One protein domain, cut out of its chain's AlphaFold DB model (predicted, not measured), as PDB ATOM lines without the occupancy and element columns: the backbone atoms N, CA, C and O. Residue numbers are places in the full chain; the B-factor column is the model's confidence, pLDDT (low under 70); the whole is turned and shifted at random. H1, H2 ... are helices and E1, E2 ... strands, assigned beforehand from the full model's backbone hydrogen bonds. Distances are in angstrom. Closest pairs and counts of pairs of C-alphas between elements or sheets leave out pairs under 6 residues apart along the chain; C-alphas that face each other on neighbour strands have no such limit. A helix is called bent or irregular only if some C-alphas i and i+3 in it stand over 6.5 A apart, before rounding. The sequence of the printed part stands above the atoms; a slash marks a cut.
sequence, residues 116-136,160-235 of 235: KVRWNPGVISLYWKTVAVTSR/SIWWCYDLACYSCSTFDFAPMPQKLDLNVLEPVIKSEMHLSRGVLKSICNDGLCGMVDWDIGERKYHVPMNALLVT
ATOM      1  N   LYS A 116       0.303  41.902 -96.106       96.00
ATOM      2  CA  LYS A 116      -0.788  41.092 -96.652       96.00
ATOM      3  C   LYS A 116      -0.366  39.630 -96.744       96.00
ATOM      4  O   LYS A 116       0.739  39.305 -97.187       96.00
ATOM      5  N   VAL A 117      -1.256  38.748 -96.312       94.25
ATOM      6  CA  VAL A 117      -1.010  37.312 -96.232       94.25
ATOM      7  C   VAL A 117      -2.206  36.509 -96.731       94.25
ATOM      8  O   VAL A 117      -3.340  36.980 -96.802       94.25
ATOM      9  N   ARG A 118      -1.954  35.248 -97.062       93.50
ATOM     10  CA  ARG A 118      -2.974  34.225 -97.324       93.50
ATOM     11  C   ARG A 118      -2.592  32.923 -96.633       93.50
ATOM     12  O   ARG A 118      -1.429  32.736 -96.284       93.50
ATOM     13  N   TRP A 119      -3.531  31.994 -96.479       90.25
ATOM     14  CA  TRP A 119      -3.203  30.669 -95.950       90.25
ATOM     15  C   TRP A 119      -2.238  29.915 -96.862       90.25
ATOM     16  O   TRP A 119      -2.353  29.958 -98.088       90.25
ATOM     17  N   ASN A 120      -1.317  29.177 -96.250       90.44
ATOM     18  CA  ASN A 120      -0.540  28.134 -96.894       90.44
ATOM     19  C   ASN A 120      -1.461  26.925 -97.168       90.44
ATOM     20  O   ASN A 120      -1.868  26.247 -96.218       90.44
ATOM     21  N   PRO A 121      -1.767  26.620 -98.448       86.94
ATOM     22  CA  PRO A 121      -2.627  25.505 -98.849       86.94
ATOM     23  C   PRO A 121      -2.265  24.165 -98.208       86.94
ATOM     24  O   PRO A 121      -3.151  23.379 -97.886       86.94
ATOM     25  N   GLY A 122      -0.967  23.912 -98.012       82.31
ATOM     26  CA  GLY A 122      -0.452  22.636 -97.520       82.31
ATOM     27  C   GLY A 122      -0.792  22.317 -96.075       82.31
ATOM     28  O   GLY A 122      -0.635  21.176 -95.658       82.31
ATOM     29  N   VAL A 123      -1.239  23.309 -95.306       77.69
ATOM     30  CA  VAL A 123      -1.461  23.164 -93.862       77.69
ATOM     31  C   VAL A 123      -2.840  23.579 -93.409       77.69
ATOM     32  O   VAL A 123      -3.141  23.461 -92.228       77.69
ATOM     33  N   ILE A 124      -3.723  23.976 -94.326       79.25
ATOM     34  CA  ILE A 124      -5.138  24.180 -93.996       79.25
ATOM     35  C   ILE A 124      -5.705  22.913 -93.345       79.25
ATOM     36  O   ILE A 124      -6.471  23.013 -92.393       79.25
ATOM     37  N   SER A 125      -5.261  21.727 -93.791       71.81
ATOM     38  CA  SER A 125      -5.595  20.419 -93.211       71.81
ATOM     39  C   SER A 125      -5.276  20.286 -91.705       71.81
ATOM     40  O   SER A 125      -5.941  19.512 -91.019       71.81
ATOM     41  N   LEU A 126      -4.285  21.026 -91.198       69.69
ATOM     42  CA  LEU A 126      -3.903  21.050 -89.783       69.69
ATOM     43  C   LEU A 126      -4.831  21.960 -88.984       69.69
ATOM     44  O   LEU A 126      -5.359  21.547 -87.957       69.69
ATOM     45  N   TYR A 127      -5.094  23.161 -89.497       65.19
ATOM     46  CA  TYR A 127      -5.912  24.150 -88.797       65.19
ATOM     47  C   TYR A 127      -7.403  23.844 -88.860       65.19
ATOM     48  O   TYR A 127      -8.102  24.180 -87.915       65.19
ATOM     49  N   TRP A 128      -7.898  23.168 -89.908       60.44
ATOM     50  CA  TRP A 128      -9.303  22.751 -89.925       60.44
ATOM     51  C   TRP A 128      -9.572  21.569 -88.963       60.44
ATOM     52  O   TRP A 128     -10.698  21.380 -88.533       60.44
ATOM     53  N   LYS A 129      -8.602  20.711 -88.605       50.16
ATOM     54  CA  LYS A 129      -8.907  19.559 -87.718       50.16
ATOM     55  C   LYS A 129      -9.229  19.994 -86.293       50.16
ATOM     56  O   LYS A 129     -10.077  19.384 -85.641       50.16
ATOM     57  N   THR A 130      -8.629  21.093 -85.856       47.31
ATOM     58  CA  THR A 130      -8.961  21.788 -84.611       47.31
ATOM     59  C   THR A 130     -10.423  22.282 -84.600       47.31
ATOM     60  O   THR A 130     -11.018  22.448 -83.541       47.31
ATOM     61  N   VAL A 131     -11.058  22.354 -85.781       41.47
ATOM     62  CA  VAL A 131     -12.408  22.895 -86.023       41.47
ATOM     63  C   VAL A 131     -13.533  21.893 -85.788       41.47
ATOM     64  O   VAL A 131     -14.643  22.270 -85.420       41.47
ATOM     65  N   ALA A 132     -13.287  20.603 -86.027       37.44
ATOM     66  CA  ALA A 132     -14.349  19.592 -86.051       37.44
ATOM     67  C   ALA A 132     -14.452  18.756 -84.759       37.44
ATOM     68  O   ALA A 132     -15.507  18.183 -84.470       37.44
ATOM     69  N   VAL A 133     -13.371  18.658 -83.976       36.47
ATOM     70  CA  VAL A 133     -13.236  17.641 -82.911       36.47
ATOM     71  C   VAL A 133     -13.557  18.168 -81.503       36.47
ATOM     72  O   VAL A 133     -13.917  17.372 -80.633       36.47
ATOM     73  N   THR A 134     -13.565  19.483 -81.262       36.62
ATOM     74  CA  THR A 134     -13.897  20.052 -79.936       36.62
ATOM     75  C   THR A 134     -15.399  20.200 -79.665       36.62
ATOM     76  O   THR A 134     -15.832  20.797 -78.686       36.62
ATOM     77  N   SER A 135     -16.228  19.480 -80.428       35.81
ATOM     78  CA  SER A 135     -17.625  19.179 -80.073       35.81
ATOM     79  C   SER A 135     -17.772  18.277 -78.830       35.81
ATOM     80  O   SER A 135     -18.888  17.948 -78.415       35.81
ATOM     81  N   ARG A 136     -16.662  17.901 -78.179       35.22
ATOM     82  CA  ARG A 136     -16.649  17.385 -76.809       35.22
ATOM     83  C   ARG A 136     -16.339  18.522 -75.832       35.22
ATOM     84  O   ARG A 136     -15.197  18.938 -75.721       35.22
ATOM     85  N   SER A 160     -27.953  29.282 -83.126       38.16
ATOM     86  CA  SER A 160     -27.308  29.958 -81.994       38.16
ATOM     87  C   SER A 160     -26.446  31.118 -82.487       38.16
ATOM     88  O   SER A 160     -25.968  31.109 -83.619       38.16
ATOM     89  N   ILE A 161     -26.299  32.116 -81.622       34.59
ATOM     90  CA  ILE A 161     -25.535  33.351 -81.839       34.59
ATOM     91  C   ILE A 161     -24.030  33.117 -81.568       34.59
ATOM     92  O   ILE A 161     -23.213  33.978 -81.861       34.59
ATOM     93  N   TRP A 162     -23.642  31.935 -81.067       34.91
ATOM     94  CA  TRP A 162     -22.263  31.603 -80.694       34.91
ATOM     95  C   TRP A 162     -21.941  30.147 -81.056       34.91
ATOM     96  O   TRP A 162     -21.891  29.268 -80.200       34.91
ATOM     97  N   TRP A 163     -21.753  29.890 -82.351       40.56
ATOM     98  CA  TRP A 163     -21.133  28.661 -82.854       40.56
ATOM     99  C   TRP A 163     -19.710  29.001 -83.278       40.56
ATOM    100  O   TRP A 163     -19.524  29.664 -84.300       40.56
ATOM    101  N   CYS A 164     -18.727  28.581 -82.486       41.53
ATOM    102  CA  CYS A 164     -17.324  28.763 -82.818       41.53
ATOM    103  C   CYS A 164     -16.515  27.483 -82.631       41.53
ATOM    104  O   CYS A 164     -16.973  26.552 -81.968       41.53
ATOM    105  N   TYR A 165     -15.352  27.428 -83.270       50.16
ATOM    106  CA  TYR A 165     -14.443  26.293 -83.215       50.16
ATOM    107  C   TYR A 165     -13.031  26.720 -82.822       50.16
ATOM    108  O   TYR A 165     -12.662  27.867 -83.079       50.16
ATOM    109  N   ASP A 166     -12.260  25.799 -82.243       48.00
ATOM    110  CA  ASP A 166     -10.933  26.101 -81.708       48.00
ATOM    111  C   ASP A 166      -9.882  26.130 -82.822       48.00
ATOM    112  O   ASP A 166      -9.797  25.222 -83.646       48.00
ATOM    113  N   LEU A 167      -9.049  27.165 -82.840       56.50
ATOM    114  CA  LEU A 167      -7.814  27.242 -83.616       56.50
ATOM    115  C   LEU A 167      -6.655  27.276 -82.629       56.50
ATOM    116  O   LEU A 167      -6.499  28.238 -81.886       56.50
ATOM    117  N   ALA A 168      -5.849  26.217 -82.609       62.41
ATOM    118  CA  ALA A 168      -4.681  26.125 -81.745       62.41
ATOM    119  C   ALA A 168      -3.437  26.552 -82.527       62.41
ATOM    120  O   ALA A 168      -3.056  25.924 -83.521       62.41
ATOM    121  N   CYS A 169      -2.778  27.611 -82.070       69.06
ATOM    122  CA  CYS A 169      -1.472  27.991 -82.579       69.06
ATOM    123  C   CYS A 169      -0.412  27.076 -81.957       69.06
ATOM    124  O   CYS A 169      -0.026  27.277 -80.812       69.06
ATOM    125  N   TYR A 170       0.109  26.095 -82.695       69.69
ATOM    126  CA  TYR A 170       1.123  25.183 -82.142       69.69
ATOM    127  C   TYR A 170       2.456  25.866 -81.803       69.69
ATOM    128  O   TYR A 170       3.264  25.291 -81.085       69.69
ATOM    129  N   SER A 171       2.714  27.081 -82.299       69.12
ATOM    130  CA  SER A 171       3.933  27.810 -81.937       69.12
ATOM    131  C   SER A 171       3.925  28.318 -80.498       69.12
ATOM    132  O   SER A 171       4.995  28.571 -79.962       69.12
ATOM    133  N   CYS A 172       2.758  28.518 -79.881       70.62
ATOM    134  CA  CYS A 172       2.649  29.093 -78.532       70.62
ATOM    135  C   CYS A 172       1.479  28.535 -77.704       70.62
ATOM    136  O   CYS A 172       1.177  29.053 -76.632       70.62
ATOM    137  N   SER A 173       0.784  27.528 -78.226       67.81
ATOM    138  CA  SER A 173      -0.382  26.869 -77.628       67.81
ATOM    139  C   SER A 173      -1.553  27.803 -77.281       67.81
ATOM    140  O   SER A 173      -2.376  27.474 -76.431       67.81
ATOM    141  N   THR A 174      -1.652  28.972 -77.926       64.12
ATOM    142  CA  THR A 174      -2.805  29.881 -77.783       64.12
ATOM    143  C   THR A 174      -3.994  29.366 -78.590       64.12
ATOM    144  O   THR A 174      -3.806  28.852 -79.694       64.12
ATOM    145  N   PHE A 175      -5.202  29.549 -78.053       60.44
ATOM    146  CA  PHE A 175      -6.462  29.149 -78.673       60.44
ATOM    147  C   PHE A 175      -7.271  30.368 -79.118       60.44
ATOM    148  O   PHE A 175      -7.391  31.325 -78.355       60.44
ATOM    149  N   ASP A 176      -7.858  30.289 -80.311       57.09
ATOM    150  CA  ASP A 176      -8.825  31.257 -80.842       57.09
ATOM    151  C   ASP A 176     -10.120  30.596 -81.304       57.09
ATOM    152  O   ASP A 176     -10.179  29.385 -81.506       57.09
ATOM    153  N   PHE A 177     -11.140  31.428 -81.523       57.53
ATOM    154  CA  PHE A 177     -12.483  31.017 -81.911       57.53
ATOM    155  C   PHE A 177     -12.875  31.577 -83.280       57.53
ATOM    156  O   PHE A 177     -12.780  32.779 -83.527       57.53
ATOM    157  N   ALA A 178     -13.387  30.723 -84.164       55.75
ATOM    158  CA  ALA A 178     -13.856  31.115 -85.493       55.75
ATOM    159  C   ALA A 178     -15.373  30.957 -85.666       55.75
ATOM    160  O   ALA A 178     -15.893  29.912 -85.285       55.75
ATOM    161  N   PRO A 179     -16.091  31.924 -86.273       53.66
ATOM    162  CA  PRO A 179     -17.538  31.822 -86.471       53.66
ATOM    163  C   PRO A 179     -17.911  30.748 -87.510       53.66
ATOM    164  O   PRO A 179     -17.252  30.613 -88.541       53.66
ATOM    165  N   MET A 180     -18.987  29.995 -87.253       50.75
ATOM    166  CA  MET A 180     -19.546  29.011 -88.194       50.75
ATOM    167  C   MET A 180     -20.583  29.598 -89.171       50.75
ATOM    168  O   MET A 180     -21.307  30.531 -88.812       50.75
ATOM    169  N   PRO A 181     -20.752  28.992 -90.368       49.38
ATOM    170  CA  PRO A 181     -21.847  29.318 -91.283       49.38
ATOM    171  C   PRO A 181     -23.234  29.109 -90.649       49.38
ATOM    172  O   PRO A 181     -23.439  28.192 -89.855       49.38
ATOM    173  N   GLN A 182     -24.230  29.912 -91.051       47.91
ATOM    174  CA  GLN A 182     -25.587  29.892 -90.465       47.91
ATOM    175  C   GLN A 182     -26.344  28.559 -90.642       47.91
ATOM    176  O   GLN A 182     -27.220  28.232 -89.837       47.91
ATOM    177  N   LYS A 183     -26.035  27.794 -91.695       48.16
ATOM    178  CA  LYS A 183     -26.525  26.429 -91.944       48.16
ATOM    179  C   LYS A 183     -25.436  25.655 -92.668       48.16
ATOM    180  O   LYS A 183     -24.941  26.127 -93.685       48.16
ATOM    181  N   LEU A 184     -25.106  24.464 -92.181       49.72
ATOM    182  CA  LEU A 184     -24.076  23.644 -92.801       49.72
ATOM    183  C   LEU A 184     -24.373  22.159 -92.626       49.72
ATOM    184  O   LEU A 184     -24.679  21.700 -91.526       49.72
ATOM    185  N   ASP A 185     -24.279  21.412 -93.723       54.16
ATOM    186  CA  ASP A 185     -24.241  19.956 -93.660       54.16
ATOM    187  C   ASP A 185     -22.832  19.531 -93.226       54.16
ATOM    188  O   ASP A 185     -21.836  19.843 -93.878       54.16
ATOM    189  N   LEU A 186     -22.749  18.819 -92.101       51.84
ATOM    190  CA  LEU A 186     -21.484  18.354 -91.532       51.84
ATOM    191  C   LEU A 186     -20.699  17.443 -92.486       51.84
ATOM    192  O   LEU A 186     -19.480  17.366 -92.366       51.84
ATOM    193  N   ASN A 187     -21.362  16.800 -93.455       54.25
ATOM    194  CA  ASN A 187     -20.688  15.974 -94.461       54.25
ATOM    195  C   ASN A 187     -19.857  16.797 -95.456       54.25
ATOM    196  O   ASN A 187     -18.950  16.261 -96.085       54.25
ATOM    197  N   VAL A 188     -20.158  18.091 -95.605       63.97
ATOM    198  CA  VAL A 188     -19.431  19.009 -96.500       63.97
ATOM    199  C   VAL A 188     -18.707  20.119 -95.742       63.97
ATOM    200  O   VAL A 188     -18.071  20.966 -96.362       63.97
ATOM    201  N   LEU A 189     -18.751  20.097 -94.406       65.81
ATOM    202  CA  LEU A 189     -18.117  21.091 -93.540       65.81
ATOM    203  C   LEU A 189     -16.621  21.241 -93.836       65.81
ATOM    204  O   LEU A 189     -16.153  22.351 -94.066       65.81
ATOM    205  N   GLU A 190     -15.877  20.135 -93.877       68.88
ATOM    206  CA  GLU A 190     -14.435  20.176 -94.136       68.88
ATOM    207  C   GLU A 190     -14.112  20.782 -95.519       68.88
ATOM    208  O   GLU A 190     -13.364  21.762 -95.564       68.88
ATOM    209  N   PRO A 191     -14.675  20.290 -96.642       72.19
ATOM    210  CA  PRO A 191     -14.475  20.911 -97.953       72.19
ATOM    211  C   PRO A 191     -14.841  22.400 -98.011       72.19
ATOM    212  O   PRO A 191     -14.097  23.182 -98.604       72.19
ATOM    213  N   VAL A 192     -15.956  22.802 -97.390       72.31
ATOM    214  CA  VAL A 192     -16.430  24.195 -97.396       72.31
ATOM    215  C   VAL A 192     -15.468  25.101 -96.630       72.31
ATOM    216  O   VAL A 192     -14.997  26.087 -97.191       72.31
ATOM    217  N   ILE A 193     -15.101  24.740 -95.398       72.19
ATOM    218  CA  ILE A 193     -14.185  25.547 -94.577       72.19
ATOM    219  C   ILE A 193     -12.808  25.636 -95.223       72.19
ATOM    220  O   ILE A 193     -12.228  26.718 -95.281       72.19
ATOM    221  N   LYS A 194     -12.295  24.532 -95.779       76.12
ATOM    222  CA  LYS A 194     -11.030  24.567 -96.522       76.12
ATOM    223  C   LYS A 194     -11.097  25.542 -97.694       76.12
ATOM    224  O   LYS A 194     -10.163  26.318 -97.887       76.12
ATOM    225  N   SER A 195     -12.192  25.518 -98.453       81.88
ATOM    226  CA  SER A 195     -12.415  26.437 -99.572       81.88
ATOM    227  C   SER A 195     -12.451  27.898 -99.112       81.88
ATOM    228  O   SER A 195     -11.742  28.733 -99.671       81.88
ATOM    229  N   GLU A 196     -13.186  28.210 -98.041       79.38
ATOM    230  CA  GLU A 196     -13.213  29.558 -97.462       79.38
ATOM    231  C   GLU A 196     -11.823  30.021 -97.010       79.38
ATOM    232  O   GLU A 196     -11.393  31.119 -97.361       79.38
ATOM    233  N   MET A 197     -11.081  29.169 -96.293       84.75
ATOM    234  CA  MET A 197      -9.716  29.478 -95.867       84.75
ATOM    235  C   MET A 197      -8.808  29.744 -97.076       84.75
ATOM    236  O   MET A 197      -8.063  30.721 -97.077       84.75
ATOM    237  N   HIS A 198      -8.903  28.956 -98.150       86.50
ATOM    238  CA  HIS A 198      -8.142  29.206 -99.381       86.50
ATOM    239  C   HIS A 198      -8.445  30.569-100.025       86.50
ATOM    240  O   HIS A 198      -7.542  31.214-100.578       86.50
ATOM    241  N   LEU A 199      -9.707  30.995 -99.992       87.88
ATOM    242  CA  LEU A 199     -10.155  32.244-100.606       87.88
ATOM    243  C   LEU A 199      -9.883  33.468 -99.727       87.88
ATOM    244  O   LEU A 199      -9.704  34.557-100.272       87.88
ATOM    245  N   SER A 200      -9.772  33.282 -98.411       88.12
ATOM    246  CA  SER A 200      -9.579  34.380 -97.465       88.12
ATOM    247  C   SER A 200      -8.283  35.165 -97.701       88.12
ATOM    248  O   SER A 200      -7.274  34.657 -98.227       88.12
ATOM    249  N   ARG A 201      -8.317  36.446 -97.337       93.75
ATOM    250  CA  ARG A 201      -7.172  37.362 -97.418       93.75
ATOM    251  C   ARG A 201      -6.949  38.011 -96.068       93.75
ATOM    252  O   ARG A 201      -7.877  38.544 -95.476       93.75
ATOM    253  N   GLY A 202      -5.712  37.946 -95.594       93.75
ATOM    254  CA  GLY A 202      -5.328  38.392 -94.266       93.75
ATOM    255  C   GLY A 202      -4.379  39.581 -94.289       93.75
ATOM    256  O   GLY A 202      -3.659  39.810 -95.264       93.75
ATOM    257  N   VAL A 203      -4.336  40.307 -93.180       96.12
ATOM    258  CA  VAL A 203      -3.308  41.299 -92.860       96.12
ATOM    259  C   VAL A 203      -2.749  40.970 -91.483       96.12
ATOM    260  O   VAL A 203      -3.501  40.852 -90.515       96.12
ATOM    261  N   LEU A 204      -1.431  40.809 -91.384       94.88
ATOM    262  CA  LEU A 204      -0.772  40.561 -90.104       94.88
ATOM    263  C   LEU A 204      -0.838  41.822 -89.233       94.88
ATOM    264  O   LEU A 204      -0.334  42.867 -89.631       94.88
ATOM    265  N   LYS A 205      -1.435  41.731 -88.045       95.00
ATOM    266  CA  LYS A 205      -1.652  42.871 -87.137       95.00
ATOM    267  C   LYS A 205      -0.709  42.907 -85.948       95.00
ATOM    268  O   LYS A 205      -0.405  43.984 -85.447       95.00
ATOM    269  N   SER A 206      -0.230  41.758 -85.495       93.12
ATOM    270  CA  SER A 206       0.763  41.693 -84.427       93.12
ATOM    271  C   SER A 206       1.637  40.458 -84.563       93.12
ATOM    272  O   SER A 206       1.261  39.487 -85.217       93.12
ATOM    273  N   ILE A 207       2.807  40.511 -83.933       91.56
ATOM    274  CA  ILE A 207       3.768  39.416 -83.860       91.56
ATOM    275  C   ILE A 207       3.904  39.003 -82.394       91.56
ATOM    276  O   ILE A 207       3.961  39.857 -81.509       91.56
ATOM    277  N   CYS A 208       3.975  37.700 -82.158       86.75
ATOM    278  CA  CYS A 208       4.081  37.065 -80.853       86.75
ATOM    279  C   CYS A 208       5.218  36.029 -80.864       86.75
ATOM    280  O   CYS A 208       5.683  35.610 -81.929       86.75
ATOM    281  N   ASN A 209       5.646  35.603 -79.670       82.44
ATOM    282  CA  ASN A 209       6.607  34.515 -79.450       82.44
ATOM    283  C   ASN A 209       7.843  34.589 -80.371       82.44
ATOM    284  O   ASN A 209       8.055  33.716 -81.213       82.44
ATOM    285  N   ASP A 210       8.591  35.691 -80.282       82.75
ATOM    286  CA  ASP A 210       9.815  35.944 -81.057       82.75
ATOM    287  C   ASP A 210       9.666  35.817 -82.585       82.75
ATOM    288  O   ASP A 210      10.615  35.499 -83.302       82.75
ATOM    289  N   GLY A 211       8.472  36.088 -83.118       82.94
ATOM    290  CA  GLY A 211       8.234  36.017 -84.560       82.94
ATOM    291  C   GLY A 211       7.757  34.667 -85.065       82.94
ATOM    292  O   GLY A 211       7.665  34.492 -86.277       82.94
ATOM    293  N   LEU A 212       7.442  33.719 -84.181       81.88
ATOM    294  CA  LEU A 212       6.947  32.401 -84.580       81.88
ATOM    295  C   LEU A 212       5.451  32.403 -84.908       81.88
ATOM    296  O   LEU A 212       5.003  31.602 -85.729       81.88
ATOM    297  N   CYS A 213       4.679  33.314 -84.317       87.69
ATOM    298  CA  CYS A 213       3.241  33.443 -84.542       87.69
ATOM    299  C   CYS A 213       2.775  34.896 -84.463       87.69
ATOM    300  O   CYS A 213       3.553  35.802 -84.164       87.69
ATOM    301  N   GLY A 214       1.515  35.138 -84.811       89.06
ATOM    302  CA  GLY A 214       0.956  36.481 -84.814       89.06
ATOM    303  C   GLY A 214      -0.533  36.509 -85.114       89.06
ATOM    304  O   GLY A 214      -1.106  35.528 -85.590       89.06
ATOM    305  N   MET A 215      -1.166  37.632 -84.780       89.50
ATOM    306  CA  MET A 215      -2.592  37.845 -85.011       89.50
ATOM    307  C   MET A 215      -2.804  38.323 -86.442       89.50
ATOM    308  O   MET A 215      -2.240  39.343 -86.845       89.50
ATOM    309  N   VAL A 216      -3.636  37.618 -87.197       90.31
ATOM    310  CA  VAL A 216      -4.009  37.985 -88.563       90.31
ATOM    311  C   VAL A 216      -5.476  38.367 -88.600       90.31
ATOM    312  O   VAL A 216      -6.337  37.639 -88.104       90.31
ATOM    313  N   ASP A 217      -5.730  39.519 -89.204       89.81
ATOM    314  CA  ASP A 217      -7.062  40.017 -89.499       89.81
ATOM    315  C   ASP A 217      -7.453  39.595 -90.920       89.81
ATOM    316  O   ASP A 217      -6.786  39.972 -91.883       89.81
ATOM    317  N   TRP A 218      -8.488  38.769 -91.036       84.31
ATOM    318  CA  TRP A 218      -8.955  38.147 -92.267       84.31
ATOM    319  C   TRP A 218     -10.239  38.807 -92.759       84.31
ATOM    320  O   TRP A 218     -11.150  39.089 -91.980       84.31
ATOM    321  N   ASP A 219     -10.314  38.991 -94.077       84.31
ATOM    322  CA  ASP A 219     -11.502  39.446 -94.796       84.31
ATOM    323  C   ASP A 219     -12.070  40.765 -94.236       84.31
ATOM    324  O   ASP A 219     -13.267  40.928 -94.055       84.31
ATOM    325  N   ILE A 220     -11.181  41.739 -93.991       81.69
ATOM    326  CA  ILE A 220     -11.532  43.110 -93.567       81.69
ATOM    327  C   ILE A 220     -12.194  43.143 -92.173       81.69
ATOM    328  O   ILE A 220     -13.204  43.810 -91.957       81.69
ATOM    329  N   GLY A 221     -11.621  42.456 -91.184       72.94
ATOM    330  CA  GLY A 221     -12.109  42.521 -89.802       72.94
ATOM    331  C   GLY A 221     -13.130  41.455 -89.438       72.94
ATOM    332  O   GLY A 221     -13.452  41.336 -88.254       72.94
ATOM    333  N   GLU A 222     -13.637  40.683 -90.404       69.25
ATOM    334  CA  GLU A 222     -14.664  39.668 -90.148       69.25
ATOM    335  C   GLU A 222     -14.157  38.547 -89.236       69.25
ATOM    336  O   GLU A 222     -14.916  37.993 -88.437       69.25
ATOM    337  N   ARG A 223     -12.867  38.205 -89.343       73.12
ATOM    338  CA  ARG A 223     -12.250  37.086 -88.626       73.12
ATOM    339  C   ARG A 223     -10.856  37.467 -88.135       73.12
ATOM    340  O   ARG A 223     -10.066  38.021 -88.887       73.12
ATOM    341  N   LYS A 224     -10.517  37.140 -86.886       79.19
ATOM    342  CA  LYS A 224      -9.186  37.395 -86.311       79.19
ATOM    343  C   LYS A 224      -8.635  36.121 -85.699       79.19
ATOM    344  O   LYS A 224      -9.266  35.570 -84.803       79.19
ATOM    345  N   TYR A 225      -7.490  35.662 -86.203       80.50
ATOM    346  CA  TYR A 225      -6.867  34.413 -85.765       80.50
ATOM    347  C   TYR A 225      -5.389  34.590 -85.467       80.50
ATOM    348  O   TYR A 225      -4.630  35.121 -86.281       80.50
ATOM    349  N   HIS A 226      -4.976  34.054 -84.331       83.06
ATOM    350  CA  HIS A 226      -3.603  33.824 -83.955       83.06
ATOM    351  C   HIS A 226      -3.102  32.560 -84.640       83.06
ATOM    352  O   HIS A 226      -3.576  31.446 -84.410       83.06
ATOM    353  N   VAL A 227      -2.129  32.741 -85.520       83.25
ATOM    354  CA  VAL A 227      -1.641  31.683 -86.401       83.25
ATOM    355  C   VAL A 227      -0.119  31.680 -86.405       83.25
ATOM    356  O   VAL A 227       0.511  32.731 -86.259       83.25
ATOM    357  N   PRO A 228       0.511  30.507 -86.547       85.94
ATOM    358  CA  PRO A 228       1.955  30.440 -86.682       85.94
ATOM    359  C   PRO A 228       2.373  30.956 -88.066       85.94
ATOM    360  O   PRO A 228       1.660  30.794 -89.058       85.94
ATOM    361  N   MET A 229       3.540  31.590 -88.155       87.75
ATOM    362  CA  MET A 229       3.966  32.318 -89.359       87.75
ATOM    363  C   MET A 229       4.117  31.419 -90.583       87.75
ATOM    364  O   MET A 229       3.842  31.812 -91.713       87.75
ATOM    365  N   ASN A 230       4.515  30.171 -90.377       85.19
ATOM    366  CA  ASN A 230       4.640  29.188 -91.446       85.19
ATOM    367  C   ASN A 230       3.276  28.731 -92.023       85.19
ATOM    368  O   ASN A 230       3.256  28.186 -93.136       85.19
ATOM    369  N   ALA A 231       2.153  29.040 -91.357       86.44
ATOM    370  CA  ALA A 231       0.797  28.924 -91.901       86.44
ATOM    371  C   ALA A 231       0.478  29.960 -92.985       86.44
ATOM    372  O   ALA A 231      -0.525  29.812 -93.679       86.44
ATOM    373  N   LEU A 232       1.302  31.001 -93.133       90.62
ATOM    374  CA  LEU A 232       0.996  32.183 -93.933       90.62
ATOM    375  C   LEU A 232       1.897  32.297 -95.153       90.62
ATOM    376  O   LEU A 232       3.113  32.228 -95.043       90.62
ATOM    377  N   LEU A 233       1.339  32.552 -96.327       91.44
ATOM    378  CA  LEU A 233       2.088  33.010 -97.495       91.44
ATOM    379  C   LEU A 233       1.980  34.533 -97.580       91.44
ATOM    380  O   LEU A 233       0.874  35.059 -97.509       91.44
ATOM    381  N   VAL A 234       3.110  35.216 -97.758       90.69
ATOM    382  CA  VAL A 234       3.149  36.661 -98.031       90.69
ATOM    383  C   VAL A 234       2.673  36.913 -99.463       90.69
ATOM    384  O   VAL A 234       2.985  36.122-100.361       90.69
ATOM    385  N   THR A 235       1.892  37.977 -99.658       83.69
ATOM    386  CA  THR A 235       1.302  38.372-100.950       83.69
ATOM    387  C   THR A 235       1.628  39.806-101.308       83.69
ATOM    388  O   THR A 235       1.522  40.651-100.391       83.69
TER     389      THR A 235
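This is residues 116 to 136 and 160 to 235 of the 235 residues of the protein "BTB_2 domain-containing protein" of Trichuris suis (pig whipworm) (UniProt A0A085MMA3). A strongly twisted and curled sheet of five strands makes the larger layer of a small sandwich, and the hairpin of E2 and E3 is its second layer, face to face with only part of it, mainly at E6. H1 and H3 meet at a steep angle at the side, between E1 and E2, while H2 packs on E2; the link of residues 180 to 188 and the turn of residues 209 to 212 lie towards opposite ends of the longest axis. The printed part has 97 residues with three named helices and seven named strands, in the order E1 H1 H2 E2 E3 H3 E4 E5 E6 E7, and its class is mixed, helices and strands. The larger sheet has the order E6 E5 E4 E1 E7 and is antiparallel throughout, as is the pair E2 and E3. The whole is compact, with a radius of gyration of the C-alphas of 12.9 A and spans of 38 by 27 by 26 A.

E1, residues 116 to 119, has staggered pairing: its residues 116 to 117 pair with E4, residues 202 to 208, and its residues 117 to 119 with E7, residues 232 to 234. Both neighbours are antiparallel to it; N 117 and O 202 are 2.8 A apart and N 118 and O 233 are 2.9 A apart, within hydrogen-bond range. H1, residues 121 to 127, touches H3, residues 189 to 199, and they run opposite ways at a steep tilt of 48 degrees; their closest C-alphas, of Ile 124 and Lys 194, are 6.4 A apart. H1 is irregular, with C-alphas 122 and 125 at 7.1 A. H2, residues 129 to 132, meets H1 only through their link and is near H3, with 6 pairs of C-alphas within 10 A. The closest C-alphas of H2 and E2, residues 164 to 169, are those of Val 131 and Tyr 165, at 4.9 A. E2 and E3, residues 174 to 179, form an antiparallel hairpin, with N 167 and O 176 at 2.8 A. Their sheet and the five-stranded one form a sandwich, two sheets face to face, with best planes 11 degrees apart; the closest C-alphas of E3 and E6, residues 223 to 228, are those of Asp 176 and Tyr 225, at 6.2 A. H3 is on the five-stranded sheet but only grazes it, with its residues 194 to 199; its closest C-alphas to E1 are those of His 198 and Trp 119, at 6.2 A. E4, E5, residues 213 to 218, and E6 form a meander, each strand the antiparallel neighbour of the one before, with N 205 and O 215 at 2.8 A and N 216 and O 225 at 2.8 A. The edge strands are E6 and E7. Every O i to N i+4 pair is within hydrogen-bond range in H3; in H1 it is 1 of 3, beside 2 of 4 O i to N i+3 pairs, and H2 is too short for an O i to N i+4 pair.

E1 begins at C-alpha 116, at (-0.788, 41.092, -96.652). H1 measures 10.7 A from first to last C-alpha, H2 5.7 A, E2 15.9 A and E3 17.2 A. H3 runs 15.4 A from C-alpha 189, at (-18.117, 21.091, -93.540), to C-alpha 199. E4 measures 16.4 A, E5 15.2 A and E6 15.8 A. E7 ends at C-alpha 234, at (3.149, 36.661, -98.031).

The two C-alphas farthest apart are those of Asp 185 and Asp 210, at 39.7 A. Residues 137 to 159 are not printed, and C-alphas 136 and 160 are 17.3 A apart across the cut. Of the links that are printed whole, E3 to H3 is short and the others are tight. The mean pLDDT of the printed part is 71.1; residues 126 to 136, 160 to 171, 173 to 190 and 222 are under 70.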